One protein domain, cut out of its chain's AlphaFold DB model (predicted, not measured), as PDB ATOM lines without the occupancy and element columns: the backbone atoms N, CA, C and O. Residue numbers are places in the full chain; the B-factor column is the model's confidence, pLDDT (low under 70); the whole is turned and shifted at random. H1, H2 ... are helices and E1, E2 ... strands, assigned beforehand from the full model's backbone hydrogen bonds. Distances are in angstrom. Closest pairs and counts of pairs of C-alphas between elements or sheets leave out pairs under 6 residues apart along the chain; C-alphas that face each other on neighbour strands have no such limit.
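Overview. This is residues 140 to 201 of the 204 residues of an uncharacterized protein of Thermofilum adornatum (UniProt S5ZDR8). A small, strongly twisted sheet of four strands has one helix, H2, packed over one face along the strands. Short helix H1 lies beyond one end of the sheet, and short helix H3 only grazes the sheet. The printed part has 62 residues, with three named helices and four named strands in the order H1 E1 E2 E3 H2 E4 H3; the sheet, E2 E3 E1 E4, is antiparallel and the class is mixed, helices and strands. It is compact and rounded, with a radius of gyration of the C-alphas of 10.6 A and spans of 30 by 24 by 17 A.

Along the chain. H1, residues 140 to 143, begins at C-alpha (-31.729, -2.561, 1.589). E1, residues 147 to 151, is 13.1 A long; E2, residues 161 to 166, 14.6 A; E3, residues 169 to 173, 13.1 A. H2, residues 176 to 184, is 12.1 A long and E4, residues 190 to 193, 10.6 A. H3, residues 196 to 199, ends at C-alpha (-21.991, 4.141, -7.894).

Arrangement. E2 and E3 form a hairpin, with N 163 and O 171 2.8 A apart. Between E3 and E1, N 150 and O 170 are 2.8 A apart; between E1 and E4, N 149 and O 192 are 2.8 A apart. H2 is on the sheet at a height of 9.4 A, over E1 and at 0 degrees to it on the local plane; its closest C-alphas to E4 are Asn 183 and Gly 190, 5.8 A. E3, H2 and E4 make a split strand-helix-strand unit, two strands running the same way with E1 between them, and its crossover is right-handed. H1 and H3 are close but not clearly touching, closest at the C-alphas of Leu 142 and Val 196, 7.6 A. Every O i to N i+4 pair of H2 is within hydrogen-bond range; H1 and H3 are too short for such a pair.

Size, cuts and confidence. The C-alphas farthest apart, of Glu 140 and Gly 154, are 30.5 A apart. The printed part has no cut and no long link. Only residue 201 has a pLDDT under 70.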
ATOM      1  N   GLU A 140     -30.510  -3.202   1.091       92.25
ATOM      2  CA  GLU A 140     -31.729  -2.561   1.589       92.25
ATOM      3  C   GLU A 140     -31.590  -1.040   1.647       92.25
ATOM      4  O   GLU A 140     -32.543  -0.336   1.313       92.25
ATOM      5  N   ASP A 141     -30.425  -0.520   2.047       92.38
ATOM      6  CA  ASP A 141     -30.160   0.922   2.029       92.38
ATOM      7  C   ASP A 141     -30.240   1.467   0.602       92.38
ATOM      8  O   ASP A 141     -30.942   2.450   0.358       92.38
ATOM      9  N   LEU A 142     -29.605   0.773  -0.347       89.19
ATOM     10  CA  LEU A 142     -29.667   1.112  -1.768       89.19
ATOM     11  C   LEU A 142     -31.102   1.032  -2.313       89.19
ATOM     12  O   LEU A 142     -31.546   1.915  -3.046       89.19
ATOM     13  N   ALA A 143     -31.866   0.006  -1.933       88.50
ATOM     14  CA  ALA A 143     -33.244  -0.161  -2.388       88.50
ATOM     15  C   ALA A 143     -34.148   1.014  -1.980       88.50
ATOM     16  O   ALA A 143     -35.042   1.386  -2.740       88.50
ATOM     17  N   ARG A 144     -33.903   1.640  -0.819       90.62
ATOM     18  CA  ARG A 144     -34.654   2.827  -0.365       90.62
ATOM     19  C   ARG A 144     -34.397   4.064  -1.221       90.62
ATOM     20  O   ARG A 144     -35.191   5.001  -1.177       90.62
ATOM     21  N   GLU A 145     -33.336   4.071  -2.023       88.69
ATOM     22  CA  GLU A 145     -33.082   5.152  -2.967       88.69
ATOM     23  C   GLU A 145     -34.041   5.119  -4.173       88.69
ATOM     24  O   GLU A 145     -34.157   6.123  -4.871       88.69
ATOM     25  N   ASN A 146     -34.780   4.025  -4.407       91.69
ATOM     26  CA  ASN A 146     -35.687   3.877  -5.556       91.69
ATOM     27  C   ASN A 146     -34.998   4.173  -6.900       91.69
ATOM     28  O   ASN A 146     -35.564   4.827  -7.780       91.69
ATOM     29  N   ILE A 147     -33.749   3.721  -7.042       92.25
ATOM     30  CA  ILE A 147     -33.000   3.813  -8.294       92.25
ATOM     31  C   ILE A 147     -33.179   2.509  -9.070       92.25
ATOM     32  O   ILE A 147     -33.027   1.411  -8.529       92.25
ATOM     33  N   TYR A 148     -33.491   2.638 -10.352       93.44
ATOM     34  CA  TYR A 148     -33.727   1.525 -11.257       93.44
ATOM     35  C   TYR A 148     -32.876   1.667 -12.513       93.44
ATOM     36  O   TYR A 148     -32.711   2.759 -13.057       93.44
ATOM     37  N   GLU A 149     -32.369   0.538 -12.994       92.62
ATOM     38  CA  GLU A 149     -31.867   0.403 -14.353       92.62
ATOM     39  C   GLU A 149     -33.060   0.271 -15.298       92.62
ATOM     40  O   GLU A 149     -33.869  -0.648 -15.174       92.62
ATOM     41  N   VAL A 150     -33.162   1.181 -16.258       93.88
ATOM     42  CA  VAL A 150     -34.213   1.212 -17.274       93.88
ATOM     43  C   VAL A 150     -33.590   0.991 -18.642       93.88
ATOM     44  O   VAL A 150     -32.710   1.740 -19.067       93.88
ATOM     45  N   TYR A 151     -34.069  -0.028 -19.352       93.88
ATOM     46  CA  TYR A 151     -33.601  -0.371 -20.692       93.88
ATOM     47  C   TYR A 151     -34.385   0.433 -21.735       93.88
ATOM     48  O   TYR A 151     -35.592   0.238 -21.916       93.88
ATOM     49  N   VAL A 152     -33.706   1.332 -22.447       90.38
ATOM     50  CA  VAL A 152     -34.319   2.289 -23.384       90.38
ATOM     51  C   VAL A 152     -34.037   1.930 -24.846       90.38
ATOM     52  O   VAL A 152     -33.046   1.278 -25.170       90.38
ATOM     53  N   ARG A 153     -34.916   2.356 -25.767       80.62
ATOM     54  CA  ARG A 153     -34.732   2.174 -27.227       80.62
ATOM     55  C   ARG A 153     -33.950   3.301 -27.906       80.62
ATOM     56  O   ARG A 153     -33.587   3.151 -29.067       80.62
ATOM     57  N   GLY A 154     -33.714   4.407 -27.209       82.38
ATOM     58  CA  GLY A 154     -33.004   5.563 -27.751       82.38
ATOM     59  C   GLY A 154     -32.798   6.638 -26.695       82.38
ATOM     60  O   GLY A 154     -31.669   6.880 -26.288       82.38
ATOM     61  N   HIS A 155     -33.888   7.234 -26.209       86.19
ATOM     62  CA  HIS A 155     -33.843   8.222 -25.133       86.19
ATOM     63  C   HIS A 155     -34.599   7.739 -23.896       86.19
ATOM     64  O   HIS A 155     -35.468   6.866 -23.968       86.19
ATOM     65  N   VAL A 156     -34.257   8.329 -22.753       88.94
ATOM     66  CA  VAL A 156     -35.008   8.142 -21.512       88.94
ATOM     67  C   VAL A 156     -36.370   8.837 -21.648       88.94
ATOM     68  O   VAL A 156     -36.427   9.917 -22.245       88.94
ATOM     69  N   PRO A 157     -37.470   8.232 -21.168       88.50
ATOM     70  CA  PRO A 157     -38.777   8.885 -21.130       88.50
ATOM     71  C   PRO A 157     -38.739  10.222 -20.383       88.50
ATOM     72  O   PRO A 157     -38.035  10.360 -19.382       88.50
ATOM     73  N   GLU A 158     -39.511  11.198 -20.863       87.12
ATOM     74  CA  GLU A 158     -39.658  12.486 -20.180       87.12
ATOM     75  C   GLU A 158     -40.286  12.308 -18.790       87.12
ATOM     76  O   GLU A 158     -41.104  11.416 -18.567       87.12
ATOM     77  N   GLY A 159     -39.897  13.168 -17.846       86.06
ATOM     78  CA  GLY A 159     -40.415  13.152 -16.474       86.06
ATOM     79  C   GLY A 159     -39.713  12.180 -15.518       86.06
ATOM     80  O   GLY A 159     -40.020  12.199 -14.330       86.06
ATOM     81  N   LEU A 160     -38.757  11.375 -15.991       91.50
ATOM     82  CA  LEU A 160     -37.901  10.569 -15.116       91.50
ATOM     83  C   LEU A 160     -36.690  11.374 -14.634       91.50
ATOM     84  O   LEU A 160     -36.006  12.029 -15.422       91.50
ATOM     85  N   GLU A 161     -36.388  11.281 -13.340       92.12
ATOM     86  CA  GLU A 161     -35.151  11.817 -12.772       92.12
ATOM     87  C   GLU A 161     -33.985  10.904 -13.171       92.12
ATOM     88  O   GLU A 161     -33.839   9.796 -12.654       92.12
ATOM     89  N   VAL A 162     -33.155  11.353 -14.112       90.19
ATOM     90  CA  VAL A 162     -31.997  10.585 -14.587       90.19
ATOM     91  C   VAL A 162     -30.807  10.796 -13.656       90.19
ATOM     92  O   VAL A 162     -30.279  11.901 -13.552       90.19
ATOM     93  N   VAL A 163     -30.345   9.712 -13.036       87.38
ATOM     94  CA  VAL A 163     -29.123   9.668 -12.222       87.38
ATOM     95  C   VAL A 163     -27.894   9.550 -13.125       87.38
ATOM     96  O   VAL A 163     -26.926  10.291 -12.968       87.38
ATOM     97  N   ALA A 164     -27.937   8.637 -14.099       84.81
ATOM     98  CA  ALA A 164     -26.865   8.435 -15.070       84.81
ATOM     99  C   ALA A 164     -27.372   7.741 -16.343       84.81
ATOM    100  O   ALA A 164     -28.353   7.003 -16.314       84.81
ATOM    101  N   SER A 165     -26.653   7.926 -17.451       84.38
ATOM    102  CA  SER A 165     -26.943   7.276 -18.735       84.38
ATOM    103  C   SER A 165     -25.746   6.448 -19.195       84.38
ATOM    104  O   SER A 165     -24.626   6.951 -19.258       84.38
ATOM    105  N   LEU A 166     -25.997   5.187 -19.542       83.00
ATOM    106  CA  LEU A 166     -25.013   4.157 -19.891       83.00
ATOM    107  C   LEU A 166     -25.363   3.531 -21.253       83.00
ATOM    108  O   LEU A 166     -25.589   2.326 -21.380       83.00
ATOM    109  N   GLY A 167     -25.478   4.364 -22.287       84.00
ATOM    110  CA  GLY A 167     -25.929   3.919 -23.608       84.00
ATOM    111  C   GLY A 167     -27.409   3.529 -23.594       84.00
ATOM    112  O   GLY A 167     -28.268   4.394 -23.454       84.00
ATOM    113  N   TYR A 168     -27.712   2.236 -23.742       88.00
ATOM    114  CA  TYR A 168     -29.091   1.715 -23.775       88.00
ATOM    115  C   TYR A 168     -29.706   1.472 -22.391       88.00
ATOM    116  O   TYR A 168     -30.845   1.012 -22.299       88.00
ATOM    117  N   VAL A 169     -28.965   1.758 -21.322       89.62
ATOM    118  CA  VAL A 169     -29.447   1.683 -19.942       89.62
ATOM    119  C   VAL A 169     -29.375   3.071 -19.330       89.62
ATOM    120  O   VAL A 169     -28.360   3.751 -19.453       89.62
ATOM    121  N   ALA A 170     -30.436   3.488 -18.652       90.75
ATOM    122  CA  ALA A 170     -30.432   4.675 -17.814       90.75
ATOM    123  C   ALA A 170     -30.705   4.281 -16.368       90.75
ATOM    124  O   ALA A 170     -31.572   3.457 -16.097       90.75
ATOM    125  N   LEU A 171     -29.964   4.882 -15.450       91.50
ATOM    126  CA  LEU A 171     -30.249   4.824 -14.029       91.50
ATOM    127  C   LEU A 171     -31.191   5.972 -13.719       91.50
ATOM    128  O   LEU A 171     -30.841   7.133 -13.939       91.50
ATOM    129  N   VAL A 172     -32.388   5.649 -13.252       92.50
ATOM    130  CA  VAL A 172     -33.425   6.638 -12.964       92.50
ATOM    131  C   VAL A 172     -33.932   6.472 -11.547       92.50
ATOM    132  O   VAL A 172     -34.048   5.348 -11.058       92.50
ATOM    133  N   ARG A 173     -34.265   7.585 -10.901       93.38
ATOM    134  CA  ARG A 173     -35.023   7.572  -9.657       93.38
ATOM    135  C   ARG A 173     -36.508   7.630 -10.001       93.38
ATOM    136  O   ARG A 173     -36.968   8.591 -10.616       93.38
ATOM    137  N   ALA A 174     -37.243   6.576  -9.666       93.75
ATOM    138  CA  ALA A 174     -38.661   6.450  -9.989       93.75
ATOM    139  C   ALA A 174     -39.347   5.437  -9.068       93.75
ATOM    140  O   ALA A 174     -38.697   4.539  -8.535       93.75
ATOM    141  N   SER A 175     -40.667   5.550  -8.906       94.06
ATOM    142  CA  SER A 175     -41.445   4.476  -8.288       94.06
ATOM    143  C   SER A 175     -41.613   3.305  -9.256       94.06
ATOM    144  O   SER A 175     -41.666   3.477 -10.477       94.06
ATOM    145  N   GLU A 176     -41.741   2.104  -8.697       94.12
ATOM    146  CA  GLU A 176     -41.930   0.883  -9.479       94.12
ATOM    147  C   GLU A 176     -43.209   0.924 -10.327       94.12
ATOM    148  O   GLU A 176     -43.188   0.499 -11.480       94.12
ATOM    149  N   ASP A 177     -44.283   1.526  -9.806       95.38
ATOM    150  CA  ASP A 177     -45.563   1.682 -10.510       95.38
ATOM    151  C   ASP A 177     -45.418   2.478 -11.814       95.38
ATOM    152  O   ASP A 177     -45.949   2.084 -12.855       95.38
ATOM    153  N   VAL A 178     -44.645   3.571 -11.783       95.12
ATOM    154  CA  VAL A 178     -44.377   4.399 -12.970       95.12
ATOM    155  C   VAL A 178     -43.600   3.596 -14.011       95.12
ATOM    156  O   VAL A 178     -43.920   3.628 -15.200       95.12
ATOM    157  N   LEU A 179     -42.588   2.838 -13.583       95.88
ATOM    158  CA  LEU A 179     -41.785   2.020 -14.493       95.88
ATOM    159  C   LEU A 179     -42.593   0.861 -15.082       95.88
ATOM    160  O   LEU A 179     -42.463   0.560 -16.271       95.88
ATOM    161  N   PHE A 180     -43.469   0.248 -14.286       96.44
ATOM    162  CA  PHE A 180     -44.376  -0.793 -14.743       96.44
ATOM    163  C   PHE A 180     -45.332  -0.272 -15.819       96.44
ATOM    164  O   PHE A 180     -45.477  -0.893 -16.876       96.44
ATOM    165  N   GLU A 181     -45.924   0.902 -15.603       95.75
ATOM    166  CA  GLU A 181     -46.784   1.556 -16.584       95.75
ATOM    167  C   GLU A 181     -46.032   1.833 -17.896       95.75
ATOM    168  O   GLU A 181     -46.498   1.438 -18.971       95.75
ATOM    169  N   LEU A 182     -44.840   2.434 -17.824       94.44
ATOM    170  CA  LEU A 182     -44.003   2.707 -18.999       94.44
ATOM    171  C   LEU A 182     -43.629   1.426 -19.755       94.44
ATOM    172  O   LEU A 182     -43.630   1.413 -20.991       94.44
ATOM    173  N   ASN A 183     -43.334   0.343 -19.034       95.19
ATOM    174  CA  ASN A 183     -43.001  -0.947 -19.630       95.19
ATOM    175  C   ASN A 183     -44.217  -1.582 -20.318       95.19
ATOM    176  O   ASN A 183     -44.112  -2.039 -21.454       95.19
ATOM    177  N   SER A 184     -45.393  -1.548 -19.680       95.81
ATOM    178  CA  SER A 184     -46.635  -2.101 -20.244       95.81
ATOM    179  C   SER A 184     -47.067  -1.405 -21.541       95.81
ATOM    180  O   SER A 184     -47.601  -2.038 -22.450       95.81
ATOM    181  N   ARG A 185     -46.766  -0.106 -21.661       93.69
ATOM    182  CA  ARG A 185     -47.005   0.705 -22.864       93.69
ATOM    183  C   ARG A 185     -45.918   0.534 -23.933       93.69
ATOM    184  O   ARG A 185     -46.012   1.138 -24.998       93.69
ATOM    185  N   GLY A 186     -44.875  -0.253 -23.659       92.25
ATOM    186  CA  GLY A 186     -43.746  -0.488 -24.562       92.25
ATOM    187  C   GLY A 186     -42.811   0.712 -24.743       92.25
ATOM    188  O   GLY A 186     -42.003   0.717 -25.675       92.25
ATOM    189  N   VAL A 187     -42.915   1.723 -23.871       92.75
ATOM    190  CA  VAL A 187     -42.074   2.931 -23.897       92.75
ATOM    191  C   VAL A 187     -40.637   2.582 -23.504       92.75
ATOM    192  O   VAL A 187     -39.681   3.042 -24.131       92.75
ATOM    193  N   ILE A 188     -40.484   1.710 -22.507       94.88
ATOM    194  CA  ILE A 188     -39.207   1.099 -22.118       94.88
ATOM    195  C   ILE A 188     -39.223  -0.391 -22.483       94.88
ATOM    196  O   ILE A 188     -40.281  -0.970 -22.714       94.88
ATOM    197  N   ARG A 189     -38.046  -1.015 -22.598       94.75
ATOM    198  CA  ARG A 189     -37.925  -2.461 -22.883       94.75
ATOM    199  C   ARG A 189     -37.993  -3.331 -21.634       94.75
ATOM    200  O   ARG A 189     -38.155  -4.541 -21.746       94.75
ATOM    201  N   GLY A 190     -37.787  -2.717 -20.482       95.25
ATOM    202  CA  GLY A 190     -37.753  -3.371 -19.193       95.25
ATOM    203  C   GLY A 190     -37.097  -2.459 -18.176       95.25
ATOM    204  O   GLY A 190     -36.515  -1.423 -18.518       95.25
ATOM    205  N   PHE A 191     -37.157  -2.886 -16.930       95.00
ATOM    206  CA  PHE A 191     -36.439  -2.257 -15.845       95.00
ATOM    207  C   PHE A 191     -36.081  -3.310 -14.804       95.00
ATOM    208  O   PHE A 191     -36.719  -4.360 -14.718       95.00
ATOM    209  N   ARG A 192     -35.056  -3.020 -14.014       93.25
ATOM    210  CA  ARG A 192     -34.723  -3.772 -12.808       93.25
ATOM    211  C   ARG A 192     -34.220  -2.811 -11.745       93.25
ATOM    212  O   ARG A 192     -33.786  -1.706 -12.064       93.25
ATOM    213  N   ARG A 193     -34.290  -3.215 -10.481       91.44
ATOM    214  CA  ARG A 193     -33.728  -2.408  -9.395       91.44
ATOM    215  C   ARG A 193     -32.222  -2.248  -9.611       91.44
ATOM    216  O   ARG A 193     -31.567  -3.199 -10.035       91.44
ATOM    217  N   ALA A 194     -31.704  -1.044  -9.391       89.75
ATOM    218  CA  ALA A 194     -30.281  -0.797  -9.545       89.75
ATOM    219  C   ALA A 194     -29.508  -1.486  -8.418       89.75
ATOM    220  O   ALA A 194     -29.905  -1.425  -7.254       89.75
ATOM    221  N   GLY A 195     -28.414  -2.137  -8.794       88.81
ATOM    222  CA  GLY A 195     -27.439  -2.695  -7.868       88.81
ATOM    223  C   GLY A 195     -26.331  -1.695  -7.523       88.81
ATOM    224  O   GLY A 195     -26.375  -0.523  -7.918       88.81
ATOM    225  N   VAL A 196     -25.286  -2.151  -6.829       87.50
ATOM    226  CA  VAL A 196     -24.159  -1.297  -6.402       87.50
ATOM    227  C   VAL A 196     -23.401  -0.696  -7.588       87.50
ATOM    228  O   VAL A 196     -22.702   0.310  -7.447       87.50
ATOM    229  N   ARG A 197     -23.608  -1.255  -8.789       82.56
ATOM    230  CA  ARG A 197     -23.146  -0.708 -10.070       82.56
ATOM    231  C   ARG A 197     -23.513   0.766 -10.270       82.56
ATOM    232  O   ARG A 197     -22.762   1.471 -10.942       82.56
ATOM    233  N   VAL A 198     -24.606   1.252  -9.672       83.19
ATOM    234  CA  VAL A 198     -25.033   2.662  -9.749       83.19
ATOM    235  C   VAL A 198     -23.919   3.642  -9.351       83.19
ATOM    236  O   VAL A 198     -23.780   4.696  -9.965       83.19
ATOM    237  N   TYR A 199     -23.065   3.275  -8.392       80.62
ATOM    238  CA  TYR A 199     -21.991   4.141  -7.894       80.62
ATOM    239  C   TYR A 199     -20.721   4.104  -8.760       80.62
ATOM    240  O   TYR A 199     -19.855   4.970  -8.624       80.62
ATOM    241  N   TYR A 200     -20.633   3.148  -9.688       71.62
ATOM    242  CA  TYR A 200     -19.603   3.081 -10.734       71.62
ATOM    243  C   TYR A 200     -20.091   3.696 -12.054       71.62
ATOM    244  O   TYR A 200     -19.309   4.150 -12.889       71.62
ATOM    245  N   ALA A 201     -21.407   3.715 -12.249       63.94
ATOM    246  CA  ALA A 201     -22.074   4.189 -13.442       63.94
ATOM    247  C   ALA A 201     -22.156   5.722 -13.473       63.94
ATOM    248  O   ALA A 201     -23.158   6.327 -13.107       63.94
TER     249      ALA A 201